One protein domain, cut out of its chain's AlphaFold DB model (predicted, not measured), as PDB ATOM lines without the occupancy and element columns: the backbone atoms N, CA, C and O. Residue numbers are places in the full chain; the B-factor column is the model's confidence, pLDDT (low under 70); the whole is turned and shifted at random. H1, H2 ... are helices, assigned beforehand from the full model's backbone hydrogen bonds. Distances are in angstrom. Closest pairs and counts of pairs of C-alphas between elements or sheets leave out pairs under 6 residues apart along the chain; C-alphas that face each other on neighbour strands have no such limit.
ATOM      1  N   PHE A 235      81.547  98.967  85.314       90.75
ATOM      2  CA  PHE A 235      81.856  99.660  84.065       90.75
ATOM      3  C   PHE A 235      82.635  98.763  83.103       90.75
ATOM      4  O   PHE A 235      82.267  98.634  81.937       90.75
ATOM      5  N   THR A 236      83.667  98.077  83.599       90.00
ATOM      6  CA  THR A 236      84.461  97.145  82.786       90.00
ATOM      7  C   THR A 236      83.591  96.009  82.252       90.00
ATOM      8  O   THR A 236      83.654  95.671  81.071       90.00
ATOM      9  N   PHE A 237      82.729  95.441  83.094       90.56
ATOM     10  CA  PHE A 237      81.800  94.393  82.693       90.56
ATOM     11  C   PHE A 237      80.795  94.878  81.647       90.56
ATOM     12  O   PHE A 237      80.611  94.212  80.629       90.56
ATOM     13  N   ALA A 238      80.198  96.052  81.846       89.31
ATOM     14  CA  ALA A 238      79.299  96.665  80.876       89.31
ATOM     15  C   ALA A 238      80.004  96.929  79.535       89.31
ATOM     16  O   ALA A 238      79.456  96.605  78.482       89.31
ATOM     17  N   ALA A 239      81.243  97.428  79.555       87.38
ATOM     18  CA  ALA A 239      82.043  97.654  78.353       87.38
ATOM     19  C   ALA A 239      82.318  96.349  77.584       87.38
ATOM     20  O   ALA A 239      82.169  96.315  76.362       87.38
ATOM     21  N   VAL A 240      82.651  95.256  78.285       85.56
ATOM     22  CA  VAL A 240      82.836  93.924  77.677       85.56
ATOM     23  C   VAL A 240      81.545  93.418  77.035       85.56
ATOM     24  O   VAL A 240      81.571  92.925  75.906       85.56
ATOM     25  N   LEU A 241      80.418  93.534  77.740       85.44
ATOM     26  CA  LEU A 241      79.114  93.092  77.240       85.44
ATOM     27  C   LEU A 241      78.677  93.895  76.011       85.44
ATOM     28  O   LEU A 241      78.260  93.300  75.015       85.44
ATOM     29  N   ASN A 242      78.836  95.220  76.048       83.38
ATOM     30  CA  ASN A 242      78.543  96.093  74.916       83.38
ATOM     31  C   ASN A 242      79.439  95.766  73.722       83.38
ATOM     32  O   ASN A 242      78.939  95.569  72.623       83.38
ATOM     33  N   ARG A 243      80.753  95.608  73.912       78.00
ATOM     34  CA  ARG A 243      81.647  95.213  72.813       78.00
ATOM     35  C   ARG A 243      81.242  93.883  72.182       78.00
ATOM     36  O   ARG A 243      81.177  93.798  70.960       78.00
ATOM     37  N   LYS A 244      80.915  92.861  72.981       74.56
ATOM     38  CA  LYS A 244      80.421  91.585  72.436       74.56
ATOM     39  C   LYS A 244      79.141  91.761  71.619       74.56
ATOM     40  O   LYS A 244      79.029  91.138  70.568       74.56
ATOM     41  N   SER A 245      78.202  92.599  72.061       73.94
ATOM     42  CA  SER A 245      76.971  92.847  71.303       73.94
ATOM     43  C   SER A 245      77.236  93.562  69.971       73.94
ATOM     44  O   SER A 245      76.573  93.242  68.987       73.94
ATOM     45  N   TYR A 246      78.239  94.447  69.903       70.81
ATOM     46  CA  TYR A 246      78.723  95.023  68.642       70.81
ATOM     47  C   TYR A 246      79.358  93.966  67.725       70.81
ATOM     48  O   TYR A 246      79.021  93.917  66.546       70.81
ATOM     49  N   PHE A 247      80.189  93.060  68.255       65.12
ATOM     50  CA  PHE A 247      80.786  91.976  67.457       65.12
ATOM     51  C   PHE A 247      79.743  91.022  66.864       65.12
ATOM     52  O   PHE A 247      79.837  90.648  65.699       65.12
ATOM     53  N   LEU A 248      78.711  90.671  67.635       65.25
ATOM     54  CA  LEU A 248      77.580  89.864  67.158       65.25
ATOM     55  C   LEU A 248      76.791  90.541  66.020       65.25
ATOM     56  O   LEU A 248      76.078  89.852  65.296       65.25
ATOM     57  N   LYS A 249      76.918  91.865  65.851       70.81
ATOM     58  CA  LYS A 249      76.269  92.654  64.792       70.81
ATOM     59  C   LYS A 249      77.145  92.865  63.545       70.81
ATOM     60  O   LYS A 249      76.696  93.531  62.619       70.81
ATOM     61  N   GLY A 250      78.351  92.290  63.492       60.59
ATOM     62  CA  GLY A 250      79.168  92.225  62.272       60.59
ATOM     63  C   GLY A 250      79.933  93.500  61.889       60.59
ATOM     64  O   GLY A 250      80.399  93.597  60.758       60.59
ATOM     65  N   THR A 251      80.081  94.480  62.784       58.28
ATOM     66  CA  THR A 251      80.862  95.703  62.520       58.28
ATOM     67  C   THR A 251      82.371  95.511  62.759       58.28
ATOM     68  O   THR A 251      82.774  94.779  63.660       58.28
ATOM     69  N   CYS A 252      83.175  96.165  61.906       51.06
ATOM     70  CA  CYS A 252      84.617  96.001  61.639       51.06
ATOM     71  C   CYS A 252      85.521  95.547  62.810       51.06
ATOM     72  O   CYS A 252      85.486  96.099  63.908       51.06
ATOM     73  N   ALA A 253      86.401  94.584  62.509       56.09
ATOM     74  CA  ALA A 253      87.368  93.931  63.398       56.09
ATOM     75  C   ALA A 253      88.664  94.732  63.653       56.09
ATOM     76  O   ALA A 253      89.668  94.169  64.093       56.09
ATOM     77  N   GLU A 254      88.677  96.035  63.381       52.22
ATOM     78  CA  GLU A 254      89.860  96.872  63.580       52.22
ATOM     79  C   GLU A 254      89.828  97.488  64.991       52.22
ATOM     80  O   GLU A 254      88.907  98.214  65.359       52.22
ATOM     81  N   ASN A 255      90.841  97.157  65.802       57.47
ATOM     82  CA  ASN A 255      91.013  97.478  67.233       57.47
ATOM     83  C   ASN A 255      90.217  96.615  68.232       57.47
ATOM     84  O   ASN A 255      89.413  97.097  69.044       57.47
ATOM     85  N   MET A 256      90.554  95.321  68.243       59.00
ATOM     86  CA  MET A 256      90.164  94.307  69.237       59.00
ATOM     87  C   MET A 256      90.770  94.576  70.631       59.00
ATOM     88  O   MET A 256      91.578  93.805  71.142       59.00
ATOM     89  N   TRP A 257      90.381  95.672  71.279       65.31
ATOM     90  CA  TRP A 257      90.707  95.890  72.686       65.31
ATOM     91  C   TRP A 257      89.754  95.083  73.574       65.31
ATOM     92  O   TRP A 257      88.544  95.329  73.591       65.31
ATOM     93  N   PHE A 258      90.313  94.131  74.319       67.06
ATOM     94  CA  PHE A 258      89.645  93.455  75.426       67.06
ATOM     95  C   PHE A 258      90.328  93.860  76.731       67.06
ATOM     96  O   PHE A 258      91.557  93.808  76.806       67.06
ATOM     97  N   PRO A 259      89.566  94.236  77.774       71.31
ATOM     98  CA  PRO A 259      90.168  94.538  79.058       71.31
ATOM     99  C   PRO A 259      90.846  93.281  79.608       71.31
ATOM    100  O   PRO A 259      90.222  92.233  79.791       71.31
ATOM    101  N   VAL A 260      92.142  93.395  79.879       77.44
ATOM    102  CA  VAL A 260      92.900  92.382  80.614       77.44
ATOM    103  C   VAL A 260      92.445  92.428  82.072       77.44
ATOM    104  O   VAL A 260      92.189  93.502  82.613       77.44
ATOM    105  N   GLY A 261      92.314  91.273  82.725       84.06
ATOM    106  CA  GLY A 261      91.945  91.228  84.145       84.06
ATOM    107  C   GLY A 261      90.494  90.831  84.447       84.06
ATOM    108  O   GLY A 261      90.118  90.744  85.614       84.06
ATOM    109  N   VAL A 262      89.653  90.572  83.436       86.38
ATOM    110  CA  VAL A 262      88.220  90.258  83.643       86.38
ATOM    111  C   VAL A 262      88.012  89.009  84.510       86.38
ATOM    112  O   VAL A 262      87.089  88.971  85.323       86.38
ATOM    113  N   ALA A 263      88.871  87.993  84.382       86.38
ATOM    114  CA  ALA A 263      88.807  86.794  85.219       86.38
ATOM    115  C   ALA A 263      89.098  87.114  86.697       86.38
ATOM    116  O   ALA A 263      88.365  86.667  87.580       86.38
ATOM    117  N   GLN A 264      90.105  87.953  86.959       89.44
ATOM    118  CA  GLN A 264      90.462  88.438  88.292       89.44
ATOM    119  C   GLN A 264      89.332  89.282  88.890       89.44
ATOM    120  O   GLN A 264      88.936  89.060  90.030       89.44
ATOM    121  N   MET A 265      88.743  90.188  88.105       91.88
ATOM    122  CA  MET A 265      87.590  90.988  88.528       91.88
ATOM    123  C   MET A 265      86.381  90.112  88.883       91.88
ATOM    124  O   MET A 265      85.697  90.357  89.875       91.88
ATOM    125  N   ARG A 266      86.125  89.046  88.117       90.44
ATOM    126  CA  ARG A 266      85.060  88.077  88.423       90.44
ATOM    127  C   ARG A 266      85.342  87.275  89.688       90.44
ATOM    128  O   ARG A 266      84.426  87.082  90.487       90.44
ATOM    129  N   SER A 267      86.584  86.830  89.874       90.69
ATOM    130  CA  SER A 267      87.019  86.176  91.112       90.69
ATOM    131  C   SER A 267      86.805  87.104  92.311       90.69
ATOM    132  O   SER A 267      86.169  86.711  93.291       90.69
ATOM    133  N   TRP A 268      87.190  88.376  92.186       93.31
ATOM    134  CA  TRP A 268      86.951  89.389  93.208       93.31
ATOM    135  C   TRP A 268      85.460  89.540  93.550       93.31
ATOM    136  O   TRP A 268      85.108  89.508  94.729       93.31
ATOM    137  N   VAL A 269      84.568  89.598  92.551       92.38
ATOM    138  CA  VAL A 269      83.109  89.632  92.783       92.38
ATOM    139  C   VAL A 269      82.617  88.384  93.522       92.38
ATOM    140  O   VAL A 269      81.770  88.497  94.404       92.38
ATOM    141  N   SER A 270      83.142  87.195  93.203       90.62
ATOM    142  CA  SER A 270      82.742  85.957  93.889       90.62
ATOM    143  C   SER A 270      83.182  85.915  95.355       90.62
ATOM    144  O   SER A 270      82.383  85.538  96.212       90.62
ATOM    145  N   MET A 271      84.398  86.385  95.654       91.12
ATOM    146  CA  MET A 271      84.913  86.482  97.026       91.12
ATOM    147  C   MET A 271      84.143  87.512  97.862       91.12
ATOM    148  O   MET A 271      84.025  87.359  99.071       91.12
ATOM    149  N   ASN A 272      83.579  88.539  97.221       88.12
ATOM    150  CA  ASN A 272      82.846  89.622  97.878       88.12
ATOM    151  C   ASN A 272      81.325  89.513  97.676       88.12
ATOM    152  O   ASN A 272      80.616  90.516  97.735       88.12
ATOM    153  N   SER A 273      80.797  88.311  97.432       80.44
ATOM    154  CA  SER A 273      79.409  88.106  96.986       80.44
ATOM    155  C   SER A 273      78.338  88.681  97.927       80.44
ATOM    156  O   SER A 273      77.382  89.280  97.436       80.44
ATOM    157  N   GLY A 274      78.514  88.592  99.251       80.25
ATOM    158  CA  GLY A 274      77.626  89.231 100.243       80.25
ATOM    159  C   GLY A 274      77.839  90.746 100.402       80.25
ATOM    160  O   GLY A 274      77.030  91.443 101.010       80.25
ATOM    161  N   GLY A 275      78.936  91.267  99.850       79.88
ATOM    162  CA  GLY A 275      79.373  92.654  99.955       79.88
ATOM    163  C   GLY A 275      79.004  93.535  98.760       79.88
ATOM    164  O   GLY A 275      78.793  94.723  98.954       79.88
ATOM    165  N   VAL A 276      78.893  92.979  97.559       86.12
ATOM    166  CA  VAL A 276      78.710  93.772  96.331       86.12
ATOM    167  C   VAL A 276      77.244  94.041  95.975       86.12
ATOM    168  O   VAL A 276      76.348  93.305  96.395       86.12
ATOM    169  N   HIS A 277      76.993  95.042  95.131       85.62
ATOM    170  CA  HIS A 277      75.662  95.316  94.581       85.62
ATOM    171  C   HIS A 277      75.105  94.148  93.746       85.62
ATOM    172  O   HIS A 277      75.809  93.493  92.969       85.62
ATOM    173  N   ASN A 278      73.788  93.924  93.840       86.81
ATOM    174  CA  ASN A 278      73.076  92.862  93.109       86.81
ATOM    175  C   ASN A 278      73.270  92.984  91.586       86.81
ATOM    176  O   ASN A 278      73.447  91.980  90.894       86.81
ATOM    177  N   GLN A 279      73.282  94.220  91.075       87.19
ATOM    178  CA  GLN A 279      73.510  94.516  89.660       87.19
ATOM    179  C   GLN A 279      74.883  94.014  89.195       87.19
ATOM    180  O   GLN A 279      74.978  93.338  88.170       87.19
ATOM    181  N   LEU A 280      75.938  94.251  89.981       90.25
ATOM    182  CA  LEU A 280      77.285  93.782  89.667       90.25
ATOM    183  C   LEU A 280      77.367  92.248  89.648       90.25
ATOM    184  O   LEU A 280      78.018  91.665  88.775       90.25
ATOM    185  N   ARG A 281      76.652  91.566  90.553       89.88
ATOM    186  CA  ARG A 281      76.559  90.095  90.526       89.88
ATOM    187  C   ARG A 281      75.886  89.584  89.254       89.88
ATOM    188  O   ARG A 281      76.375  88.622  88.660       89.88
ATOM    189  N   SER A 282      74.818  90.246  88.811       89.69
ATOM    190  CA  SER A 282      74.124  89.927  87.556       89.69
ATOM    191  C   SER A 282      75.017  90.131  86.322       89.69
ATOM    192  O   SER A 282      75.071  89.289  85.421       89.69
ATOM    193  N   LEU A 283      75.812  91.205  86.298       89.94
ATOM    194  CA  LEU A 283      76.797  91.434  85.235       89.94
ATOM    195  C   LEU A 283      77.874  90.336  85.217       89.94
ATOM    196  O   LEU A 283      78.187  89.783  84.160       89.94
ATOM    197  N   SER A 284      78.395  89.961  86.388       89.88
ATOM    198  CA  SER A 284      79.401  88.899  86.531       89.88
ATOM    199  C   SER A 284      78.901  87.538  86.030       89.88
ATOM    200  O   SER A 284      79.616  86.834  85.308       89.88
ATOM    201  N   SER A 285      77.658  87.164  86.365       88.31
ATOM    202  CA  SER A 285      77.050  85.908  85.902       88.31
ATOM    203  C   SER A 285      76.816  85.910  84.388       88.31
ATOM    204  O   SER A 285      77.078  84.908  83.718       88.31
ATOM    205  N   THR A 286      76.428  87.056  83.825       87.25
ATOM    206  CA  THR A 286      76.260  87.230  82.378       87.25
ATOM    207  C   THR A 286      77.586  87.042  81.639       87.25
ATOM    208  O   THR A 286      77.642  86.302  80.658       87.25
ATOM    209  N   ILE A 287      78.681  87.617  82.145       85.50
ATOM    210  CA  ILE A 287      80.020  87.418  81.570       85.50
ATOM    211  C   ILE A 287      80.490  85.970  81.724       85.50
ATOM    212  O   ILE A 287      81.114  85.437  80.807       85.50
ATOM    213  N   LYS A 288      80.171  85.296  82.839       84.44
ATOM    214  CA  LYS A 288      80.479  83.866  83.025       84.44
ATOM    215  C   LYS A 288      79.896  83.008  81.911       84.44
ATOM    216  O   LYS A 288      80.635  82.228  81.321       84.44
ATOM    217  N   ARG A 289      78.619  83.209  81.593       79.44
ATOM    218  CA  ARG A 289      77.922  82.495  80.514       79.44
ATOM    219  C   ARG A 289      78.523  82.766  79.129       79.44
ATOM    220  O   ARG A 289      78.395  81.942  78.234       79.44
ATOM    221  N   LEU A 290      79.180  83.912  78.949       70.12
ATOM    222  CA  LEU A 290      79.790  84.323  77.682       70.12
ATOM    223  C   LEU A 290      81.228  83.830  77.477       70.12
ATOM    224  O   LEU A 290      81.729  83.969  76.363       70.12
ATOM    225  N   GLY A 291      81.908  83.354  78.524       60.03
ATOM    226  CA  GLY A 291      83.275  82.817  78.457       60.03
ATOM    227  C   GLY A 291      83.353  81.289  78.524       60.03
ATOM    228  O   GLY A 291      84.448  80.747  78.518       60.03
ATOM    229  N   SER A 292      82.212  80.603  78.631       46.06
ATOM    230  CA  SER A 292      82.100  79.138  78.658       46.06
ATOM    231  C   SER A 292      81.668  78.549  77.304       46.06
ATOM    232  O   SER A 292      80.979  77.531  77.278       46.06
TER     233      SER A 292
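AT A GLANCE: This is residues 235 to 292 of the 293 residues of an uncharacterized protein of Aegilops tauschii subsp. strangulata (UniProt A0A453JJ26). Three helices make a small, loosely built cluster: H3 packs with part of its length on both H2 and the first turns of H1, while the rest of H1 runs away from this core toward one end. There a long link folds back to the start of H2, and its residues 248 to 255 stick out free. The printed part has 58 residues with three named helices, in the order H1, H2, H3, and no named strand; the class is all helix. It is only just loose, close to compact, with a radius of gyration of the C-alphas of 12.5 A, and elongated, spanning 40 by 21 by 18 A.

HOW THE PARTS SIT: H3, residues 278 to 290, touches H1, residues 235 to 247, with its residues 283 to 287 alone, and H1 touches it with residues 237 to 241 alone. The closest C-alphas are those of Phe 237 and Leu 283, 6.3 A apart. The two run the same way at a tilt of 38 degrees, only just steep. With residues 280 to 284 alone, H3 touches H2, residues 262 to 271; the closest C-alphas, of Arg 266 and Ser 284, are 6.0 A apart. These two run opposite ways at a steep tilt of 47 degrees. H1 and H2 are close but not clearly touching, the closest C-alphas, of Phe 237 and Val 262, being 7.7 A apart. In H1, H2 and H3 every O i to N i+4 pair is within hydrogen-bond range.

IN THESE COORDINATES: H1 begins at C-alpha 235 (81.856, 99.660, 84.065) and is 18.3 A long. H2 begins at C-alpha 262 (88.220, 90.258, 83.643) and is 14.3 A long. H3 is 18.9 A long and ends at C-alpha 290 (79.790, 84.323, 77.682).

THE WHOLE: The C-alphas farthest apart, of Cys 252 and Gly 274, are 39.8 A apart. The printed part has no cut. The link from H1 to H2 is long, 14 residues. Mean pLDDT of the printed part is 79.1; residues 247 to 248, 250 to 258 and 291 to 292 are under 70.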